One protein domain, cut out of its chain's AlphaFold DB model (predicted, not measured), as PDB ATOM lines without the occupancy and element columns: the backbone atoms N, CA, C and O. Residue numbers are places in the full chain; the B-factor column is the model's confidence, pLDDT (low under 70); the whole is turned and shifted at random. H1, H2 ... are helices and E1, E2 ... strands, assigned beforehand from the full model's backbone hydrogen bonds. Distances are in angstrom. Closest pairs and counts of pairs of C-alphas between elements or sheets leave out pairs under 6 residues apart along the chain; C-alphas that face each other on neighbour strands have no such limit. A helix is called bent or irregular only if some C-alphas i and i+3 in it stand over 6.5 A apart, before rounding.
ATOM      1  N   CYS A  52     202.264 190.345 147.428       85.94
ATOM      2  CA  CYS A  52     200.816 190.494 147.278       85.94
ATOM      3  C   CYS A  52     200.050 189.840 148.433       85.94
ATOM      4  O   CYS A  52     198.940 190.261 148.758       85.94
ATOM      5  N   LYS A  53     200.623 188.804 149.060       88.25
ATOM      6  CA  LYS A  53     199.973 188.026 150.122       88.25
ATOM      7  C   LYS A  53     200.733 188.115 151.438       88.25
ATOM      8  O   LYS A  53     201.892 187.712 151.540       88.25
ATOM      9  N   PHE A  54     200.032 188.572 152.471       89.56
ATOM     10  CA  PHE A  54     200.565 188.730 153.819       89.56
ATOM     11  C   PHE A  54     199.807 187.832 154.791       89.56
ATOM     12  O   PHE A  54     198.582 187.880 154.869       89.56
ATOM     13  N   LEU A  55     200.543 187.045 155.567       89.44
ATOM     14  CA  LEU A  55     200.014 186.259 156.674       89.44
ATOM     15  C   LEU A  55     200.508 186.863 157.983       89.44
ATOM     16  O   LEU A  55     201.707 187.049 158.154       89.44
ATOM     17  N   THR A  56     199.612 187.126 158.931       89.94
ATOM     18  CA  THR A  56     199.988 187.493 160.304       89.94
ATOM     19  C   THR A  56     199.523 186.394 161.247       89.94
ATOM     20  O   THR A  56     198.378 185.951 161.145       89.94
ATOM     21  N   TRP A  57     200.384 185.949 162.156       89.19
ATOM     22  CA  TRP A  57     200.068 184.854 163.064       89.19
ATOM     23  C   TRP A  57     200.661 185.065 164.454       89.19
ATOM     24  O   TRP A  57     201.865 185.256 164.606       89.19
ATOM     25  N   ASN A  58     199.831 184.976 165.494       88.38
ATOM     26  CA  ASN A  58     200.312 184.845 166.865       88.38
ATOM     27  C   ASN A  58     200.580 183.367 167.175       88.38
ATOM     28  O   ASN A  58     199.658 182.567 167.357       88.38
ATOM     29  N   ALA A  59     201.861 183.013 167.257       84.44
ATOM     30  CA  ALA A  59     202.283 181.637 167.467       84.44
ATOM     31  C   ALA A  59     202.230 181.199 168.941       84.44
ATOM     32  O   ALA A  59     202.494 180.031 169.212       84.44
ATOM     33  N   ASN A  60     201.892 182.074 169.899       83.94
ATOM     34  CA  ASN A  60     201.856 181.764 171.335       83.94
ATOM     35  C   ASN A  60     203.061 180.896 171.777       83.94
ATOM     36  O   ASN A  60     202.877 179.811 172.328       83.94
ATOM     37  N   SER A  61     204.289 181.348 171.493       82.12
ATOM     38  CA  SER A  61     205.547 180.574 171.519       82.12
ATOM     39  C   SER A  61     205.818 179.746 170.254       82.12
ATOM     40  O   SER A  61     205.617 178.529 170.223       82.12
ATOM     41  N   LEU A  62     206.378 180.396 169.222       81.44
ATOM     42  CA  LEU A  62     206.774 179.728 167.972       81.44
ATOM     43  C   LEU A  62     207.712 178.542 168.226       81.44
ATOM     44  O   LEU A  62     207.507 177.477 167.655       81.44
ATOM     45  N   LEU A  63     208.702 178.692 169.111       79.50
ATOM     46  CA  LEU A  63     209.668 177.626 169.401       79.50
ATOM     47  C   LEU A  63     209.011 176.348 169.924       79.50
ATOM     48  O   LEU A  63     209.444 175.249 169.584       79.50
ATOM     49  N   LEU A  64     207.984 176.483 170.765       80.88
ATOM     50  CA  LEU A  64     207.291 175.327 171.319       80.88
ATOM     51  C   LEU A  64     206.428 174.651 170.247       80.88
ATOM     52  O   LEU A  64     206.442 173.427 170.137       80.88
ATOM     53  N   ARG A  65     205.749 175.443 169.408       78.25
ATOM     54  CA  ARG A  65     204.936 174.923 168.300       78.25
ATOM     55  C   ARG A  65     205.770 174.274 167.205       78.25
ATOM     56  O   ARG A  65     205.405 173.204 166.751       78.25
ATOM     57  N   MET A  66     206.915 174.843 166.836       83.38
ATOM     58  CA  MET A  66     207.833 174.234 165.863       83.38
ATOM     59  C   MET A  66     208.364 172.878 166.339       83.38
ATOM     60  O   MET A  66     208.660 172.019 165.522       83.38
ATOM     61  N   LYS A  67     208.486 172.657 167.652       84.25
ATOM     62  CA  LYS A  67     208.886 171.349 168.193       84.25
ATOM     63  C   LYS A  67     207.736 170.348 168.260       84.25
ATOM     64  O   LYS A  67     207.984 169.153 168.166       84.25
ATOM     65  N   LYS A  68     206.512 170.829 168.483       87.50
ATOM     66  CA  LYS A  68     205.336 169.990 168.734       87.50
ATOM     67  C   LYS A  68     204.548 169.676 167.460       87.50
ATOM     68  O   LYS A  68     204.264 168.519 167.193       87.50
ATOM     69  N   ASP A  69     204.234 170.706 166.681       86.69
ATOM     70  CA  ASP A  69     203.252 170.695 165.593       86.69
ATOM     71  C   ASP A  69     203.843 171.320 164.301       86.69
ATOM     72  O   ASP A  69     203.175 172.036 163.555       86.69
ATOM     73  N   LEU A  70     205.126 171.054 164.012       84.94
ATOM     74  CA  LEU A  70     205.784 171.471 162.763       84.94
ATOM     75  C   LEU A  70     205.015 171.105 161.478       84.94
ATOM     76  O   LEU A  70     204.916 171.968 160.603       84.94
ATOM     77  N   PRO A  71     204.477 169.875 161.312       87.88
ATOM     78  CA  PRO A  71     203.798 169.514 160.069       87.88
ATOM     79  C   PRO A  71     202.522 170.327 159.836       87.88
ATOM     80  O   PRO A  71     202.214 170.642 158.691       87.88
ATOM     81  N   GLU A  72     201.814 170.725 160.896       86.31
ATOM     82  CA  GLU A  72     200.617 171.567 160.794       86.31
ATOM     83  C   GLU A  72     200.979 172.973 160.304       86.31
ATOM     84  O   GLU A  72     200.342 173.508 159.400       86.31
ATOM     85  N   PHE A  73     202.061 173.544 160.839       86.12
ATOM     86  CA  PHE A  73     202.577 174.820 160.351       86.12
ATOM     87  C   PHE A  73     203.044 174.735 158.894       86.12
ATOM     88  O   PHE A  73     202.754 175.630 158.104       86.12
ATOM     89  N   SER A  74     203.737 173.656 158.527       87.56
ATOM     90  CA  SER A  74     204.165 173.432 157.144       87.56
ATOM     91  C   SER A  74     202.963 173.370 156.199       87.56
ATOM     92  O   SER A  74     202.935 174.076 155.194       87.56
ATOM     93  N   ASN A  75     201.926 172.613 156.572       89.94
ATOM     94  CA  ASN A  75     200.685 172.521 155.809       89.94
ATOM     95  C   ASN A  75     200.014 173.897 155.662       89.94
ATOM     96  O   ASN A  75     199.722 174.313 154.547       89.94
ATOM     97  N   LEU A  76     199.891 174.660 156.754       89.06
ATOM     98  CA  LEU A  76     199.344 176.020 156.736       89.06
ATOM     99  C   LEU A  76     200.081 176.932 155.740       89.06
ATOM    100  O   LEU A  76     199.450 177.636 154.951       89.06
ATOM    101  N   VAL A  77     201.418 176.924 155.765       88.94
ATOM    102  CA  VAL A  77     202.246 177.760 154.881       88.94
ATOM    103  C   VAL A  77     202.169 177.298 153.426       88.94
ATOM    104  O   VAL A  77     202.207 178.139 152.524       88.94
ATOM    105  N   GLN A  78     202.051 175.991 153.188       89.44
ATOM    106  CA  GLN A  78     201.878 175.424 151.851       89.44
ATOM    107  C   GLN A  78     200.497 175.741 151.272       89.44
ATOM    108  O   GLN A  78     200.401 176.111 150.109       89.44
ATOM    109  N   THR A  79     199.436 175.638 152.073       92.56
ATOM    110  CA  THR A  79     198.064 175.902 151.622       92.56
ATOM    111  C   THR A  79     197.818 177.383 151.363       92.56
ATOM    112  O   THR A  79     197.190 177.734 150.369       92.56
ATOM    113  N   LEU A  80     198.290 178.266 152.248       91.06
ATOM    114  CA  LEU A  80     198.051 179.707 152.109       91.06
ATOM    115  C   LEU A  80     199.007 180.382 151.126       91.06
ATOM    116  O   LEU A  80     198.666 181.421 150.561       91.06
ATOM    117  N   ASP A  81     200.200 179.813 150.962       88.44
ATOM    118  CA  ASP A  81     201.270 180.330 150.112       88.44
ATOM    119  C   ASP A  81     201.492 181.858 150.233       88.44
ATOM    120  O   ASP A  81     201.359 182.595 149.254       88.44
ATOM    121  N   PRO A  82     201.768 182.383 151.445       88.62
ATOM    122  CA  PRO A  82     201.997 183.813 151.628       88.62
ATOM    123  C   PRO A  82     203.397 184.231 151.152       88.62
ATOM    124  O   PRO A  82     204.379 183.519 151.385       88.62
ATOM    125  N   ASP A  83     203.503 185.431 150.577       85.75
ATOM    126  CA  ASP A  83     204.783 186.052 150.200       85.75
ATOM    127  C   ASP A  83     205.550 186.551 151.431       85.75
ATOM    128  O   ASP A  83     206.788 186.546 151.469       85.75
ATOM    129  N   VAL A  84     204.793 187.012 152.434       85.25
ATOM    130  CA  VAL A  84     205.298 187.563 153.689       85.25
ATOM    131  C   VAL A  84     204.558 186.957 154.873       85.25
ATOM    132  O   VAL A  84     203.330 186.998 154.932       85.25
ATOM    133  N   ILE A  85     205.306 186.458 155.858       88.06
ATOM    134  CA  ILE A  85     204.745 185.946 157.117       88.06
ATOM    135  C   ILE A  85     205.221 186.806 158.286       88.06
ATOM    136  O   ILE A  85     206.422 186.905 158.527       88.06
ATOM    137  N   ALA A  86     204.281 187.376 159.036       87.50
ATOM    138  CA  ALA A  86     204.505 188.126 160.261       87.50
ATOM    139  C   ALA A  86     204.129 187.299 161.496       87.50
ATOM    140  O   ALA A  86     202.950 187.030 161.721       87.50
ATOM    141  N   ILE A  87     205.110 186.909 162.316       83.88
ATOM    142  CA  ILE A  87     204.867 186.062 163.496       83.88
ATOM    143  C   ILE A  87     205.004 186.863 164.794       83.88
ATOM    144  O   ILE A  87     206.033 187.488 165.047       83.88
ATOM    145  N   GLN A  88     203.973 186.798 165.636       83.81
ATOM    146  CA  GLN A  88     203.917 187.397 166.969       83.81
ATOM    147  C   GLN A  88     204.134 186.338 168.058       83.81
ATOM    148  O   GLN A  88     203.908 185.144 167.850       83.81
ATOM    149  N   GLU A  89     204.574 186.788 169.238       80.94
ATOM    150  CA  GLU A  89     204.860 185.937 170.404       80.94
ATOM    151  C   GLU A  89     205.818 184.773 170.122       80.94
ATOM    152  O   GLU A  89     205.645 183.656 170.603       80.94
ATOM    153  N   VAL A  90     206.885 185.030 169.368       74.88
ATOM    154  CA  VAL A  90     207.900 184.006 169.068       74.88
ATOM    155  C   VAL A  90     208.596 183.505 170.345       74.88
ATOM    156  O   VAL A  90     209.027 182.356 170.400       74.88
ATOM    157  N   ARG A  91     208.645 184.344 171.396       74.62
ATOM    158  CA  ARG A  91     209.279 184.063 172.701       74.62
ATOM    159  C   ARG A  91     210.717 183.542 172.556       74.62
ATOM    160  O   ARG A  91     211.160 182.686 173.316       74.62
ATOM    161  N   MET A  92     211.453 184.076 171.578       70.81
ATOM    162  CA  MET A  92     212.879 183.787 171.437       70.81
ATOM    163  C   MET A  92     213.640 184.381 172.621       70.81
ATOM    164  O   MET A  92     213.388 185.539 172.973       70.81
ATOM    165  N   PRO A  93     214.598 183.643 173.206       64.62
ATOM    166  CA  PRO A  93     215.490 184.218 174.196       64.62
ATOM    167  C   PRO A  93     216.272 185.374 173.565       64.62
ATOM    168  O   PRO A  93     216.734 185.281 172.426       64.62
ATOM    169  N   SER A 121     211.336 203.097 175.934       42.88
ATOM    170  CA  SER A 121     211.482 203.052 174.488       42.88
ATOM    171  C   SER A 121     211.284 201.601 174.061       42.88
ATOM    172  O   SER A 121     212.180 200.764 174.203       42.88
ATOM    173  N   ALA A 122     210.080 201.282 173.590       42.47
ATOM    174  CA  ALA A 122     209.817 200.026 172.915       42.47
ATOM    175  C   ALA A 122     210.559 200.063 171.575       42.47
ATOM    176  O   ALA A 122     210.176 200.772 170.647       42.47
ATOM    177  N   ALA A 123     211.664 199.328 171.498       45.06
ATOM    178  CA  ALA A 123     212.385 199.109 170.262       45.06
ATOM    179  C   ALA A 123     211.711 197.945 169.534       45.06
ATOM    180  O   ALA A 123     211.692 196.817 170.029       45.06
ATOM    181  N   PHE A 124     211.144 198.201 168.360       46.34
ATOM    182  CA  PHE A 124     210.701 197.124 167.482       46.34
ATOM    183  C   PHE A 124     211.917 196.635 166.703       46.34
ATOM    184  O   PHE A 124     212.450 197.359 165.865       46.34
ATOM    185  N   ILE A 125     212.375 195.418 166.991       53.50
ATOM    186  CA  ILE A 125     213.401 194.769 166.181       53.50
ATOM    187  C   ILE A 125     212.676 193.916 165.150       53.50
ATOM    188  O   ILE A 125     211.987 192.948 165.481       53.50
ATOM    189  N   CYS A 126     212.807 194.326 163.894       49.66
ATOM    190  CA  CYS A 126     212.319 193.589 162.745       49.66
ATOM    191  C   CYS A 126     213.432 192.657 162.263       49.66
ATOM    192  O   CYS A 126     214.474 193.111 161.795       49.66
ATOM    193  N   PHE A 127     213.226 191.352 162.400       56.97
ATOM    194  CA  PHE A 127     214.096 190.346 161.813       56.97
ATOM    195  C   PHE A 127     213.474 189.872 160.510       56.97
ATOM    196  O   PHE A 127     212.372 189.332 160.512       56.97
ATOM    197  N   THR A 128     214.181 190.043 159.398       53.97
ATOM    198  CA  THR A 128     213.806 189.400 158.139       53.97
ATOM    199  C   THR A 128     214.640 188.139 157.973       53.97
ATOM    200  O   THR A 128     215.864 188.210 157.881       53.97
ATOM    201  N   THR A 129     213.988 186.983 157.957       61.56
ATOM    202  CA  THR A 129     214.599 185.710 157.573       61.56
ATOM    203  C   THR A 129     213.981 185.228 156.271       61.56
ATOM    204  O   THR A 129     212.908 185.673 155.865       61.56
ATOM    205  N   TYR A 130     214.683 184.338 155.583       54.31
ATOM    206  CA  TYR A 130     214.170 183.684 154.391       54.31
ATOM    207  C   TYR A 130     214.054 182.191 154.681       54.31
ATOM    208  O   TYR A 130     215.022 181.578 155.126       54.31
ATOM    209  N   LEU A 131     212.871 181.626 154.449       59.22
ATOM    210  CA  LEU A 131     212.613 180.184 154.485       59.22
ATOM    211  C   LEU A 131     212.074 179.799 153.108       59.22
ATOM    212  O   LEU A 131     211.106 180.404 152.656       59.22
ATOM    213  N   ASP A 132     212.725 178.859 152.421       57.69
ATOM    214  CA  ASP A 132     212.314 178.356 151.098       57.69
ATOM    215  C   ASP A 132     212.043 179.456 150.052       57.69
ATOM    216  O   ASP A 132     211.156 179.371 149.207       57.69
ATOM    217  N   GLY A 133     212.816 180.546 150.113       63.72
ATOM    218  CA  GLY A 133     212.666 181.694 149.217       63.72
ATOM    219  C   GLY A 133     211.493 182.628 149.543       63.72
ATOM    220  O   GLY A 133     211.274 183.573 148.785       63.72
ATOM    221  N   LYS A 134     210.783 182.412 150.656       61.66
ATOM    222  CA  LYS A 134     209.744 183.303 151.194       61.66
ATOM    223  C   LYS A 134     210.323 184.235 152.250       61.66
ATOM    224  O   LYS A 134     211.165 183.827 153.051       61.66
ATOM    225  N   ARG A 135     209.861 185.490 152.268       64.50
ATOM    226  CA  ARG A 135     210.264 186.481 153.274       64.50
ATOM    227  C   ARG A 135     209.468 186.253 154.553       64.50
ATOM    228  O   ARG A 135     208.258 186.430 154.584       64.50
ATOM    229  N   ILE A 136     210.143 185.913 155.638       65.56
ATOM    230  CA  ILE A 136     209.550 185.876 156.972       65.56
ATOM    231  C   ILE A 136     209.986 187.139 157.704       65.56
ATOM    232  O   ILE A 136     211.174 187.419 157.835       65.56
ATOM    233  N   ILE A 137     209.015 187.915 158.171       65.75
ATOM    234  CA  ILE A 137     209.232 189.142 158.928       65.75
ATOM    235  C   ILE A 137     208.820 188.880 160.372       65.75
ATOM    236  O   ILE A 137     207.649 188.873 160.727       65.75
ATOM    237  N   GLN A 138     209.786 188.674 161.248       63.31
ATOM    238  CA  GLN A 138     209.538 188.528 162.670       63.31
ATOM    239  C   GLN A 138     209.651 189.894 163.353       63.31
ATOM    240  O   GLN A 138     210.738 190.463 163.445       63.31
ATOM    241  N   LEU A 139     208.536 190.407 163.880       55.81
ATOM    242  CA  LEU A 139     208.556 191.569 164.767       55.81
ATOM    243  C   LEU A 139     208.740 191.110 166.213       55.81
ATOM    244  O   LEU A 139     207.880 190.439 166.783       55.81
ATOM    245  N   GLN A 140     209.848 191.516 166.827       57.78
ATOM    246  CA  GLN A 140     210.032 191.406 168.268       57.78
ATOM    247  C   GLN A 140     209.936 192.782 168.912       57.78
ATOM    248  O   GLN A 140     210.649 193.713 168.542       57.78
ATOM    249  N   ILE A 141     209.069 192.891 169.915       50.94
ATOM    250  CA  ILE A 141     209.048 194.042 170.815       50.94
ATOM    251  C   ILE A 141     210.167 193.825 171.825       50.94
ATOM    252  O   ILE A 141     210.086 192.931 172.668       50.94
ATOM    253  N   TRP A 142     211.218 194.631 171.733       48.62
ATOM    254  CA  TRP A 142     212.279 194.680 172.722       48.62
ATOM    255  C   TRP A 142     212.061 195.897 173.620       48.62
ATOM    256  O   TRP A 142     211.990 197.033 173.155       48.62
ATOM    257  N   ARG A 143     211.977 195.680 174.934       43.72
ATOM    258  CA  ARG A 143     211.990 196.770 175.917       43.72
ATOM    259  C   ARG A 143     213.414 196.948 176.422       43.72
ATOM    260  O   ARG A 143     213.929 196.083 177.127       43.72
ATOM    261  N   THR A 144     214.091 198.018 176.008       43.16
ATOM    262  CA  THR A 144     215.430 198.334 176.522       43.16
ATOM    263  C   THR A 144     215.290 199.284 177.706       43.16
ATOM    264  O   THR A 144     214.583 200.288 177.642       43.16
ATOM    265  N   LYS A 145     215.982 198.994 178.813       41.16
ATOM    266  CA  LYS A 145     216.341 200.035 179.783       41.16
ATOM    267  C   LYS A 145     217.592 200.721 179.233       41.16
ATOM    268  O   LYS A 145     218.695 200.383 179.636       41.16
TER     269      LYS A 145
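AT A GLANCE: This is residues 52 to 93 and 121 to 145 of the 157 residues of an uncharacterized protein of Dendrobium catenatum (UniProt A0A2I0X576). A strongly twisted sheet of four strands joins two short strands, E1 and E2, to a much longer hairpin, E3 and E4, which reaches well past them. The helices H1 and H2 make a bent arch that leads from the end of E1 to the start of E2, and neither of them is on the sheet. The printed part has 67 residues, with two named helices and four named strands in the order E1 H1 H2 E2 E3 E4; the sheet is mixed, its order E1 E2 E4 E3, and the class is mixed, helices and strands. It is only just compact, close to loose, with a radius of gyration of the C-alphas of 12.6 A, and only just flat, spanning 41 by 29 by 16 A.

HOW THE PARTS SIT: Begin at the sheet with E4, residues 134 to 143, an inner strand, and E3, residues 122 to 131, an edge strand. They are an antiparallel hairpin at 158 degrees; look at N 127 and O 138, 2.8 A apart and within hydrogen-bond range. Next to E4 comes E2, residues 84 to 88, parallel to it at 28 degrees, with N 137 and O 85 at 2.8 A. The C-alphas of 84 to 87 face those of 135 to 138. Beyond E2 is the other edge strand, E1, residues 54 to 58, parallel to it at 16 degrees, with N 57 and O 86 at 2.8 A. H1, residues 62 to 68, and H2, residues 70 to 80, lie between E1 and E2 along the chain. With them the two strands form a strand-helix-strand unit, two parallel neighbour strands with helices between, and its crossover is right-handed. H1 and H2 are close but not clearly touching, the closest C-alphas being those of Met 66 and Phe 73, 7.6 A; they run opposite ways at a steep tilt of 65 degrees. H2 and E1 are only just apart, at 8.2 A. In H1 and H2 every O i to N i+4 pair is within hydrogen-bond range.

IN THESE COORDINATES: Find C-alpha 54 at (200.565, 188.730, 153.819), where E1 begins. H2 starts at C-alpha 70, (205.784, 171.471, 162.763), and is 15.5 A from first to last C-alpha. E3 measures 27.2 A and E4 28.2 A, ending at C-alpha 143, (211.990, 196.770, 175.917).

THE WHOLE: The two C-alphas farthest apart are those of Thr 79 and Lys 145, 41.3 A. Residues 94 to 120 are not printed, and C-alphas 93 and 121 are 19.3 A apart across this cut, which falls between E2 and E3. The links that are printed whole are tight. Mean pLDDT of the printed part is 73.3; residue 93 and residues 121 to 145 are under 70.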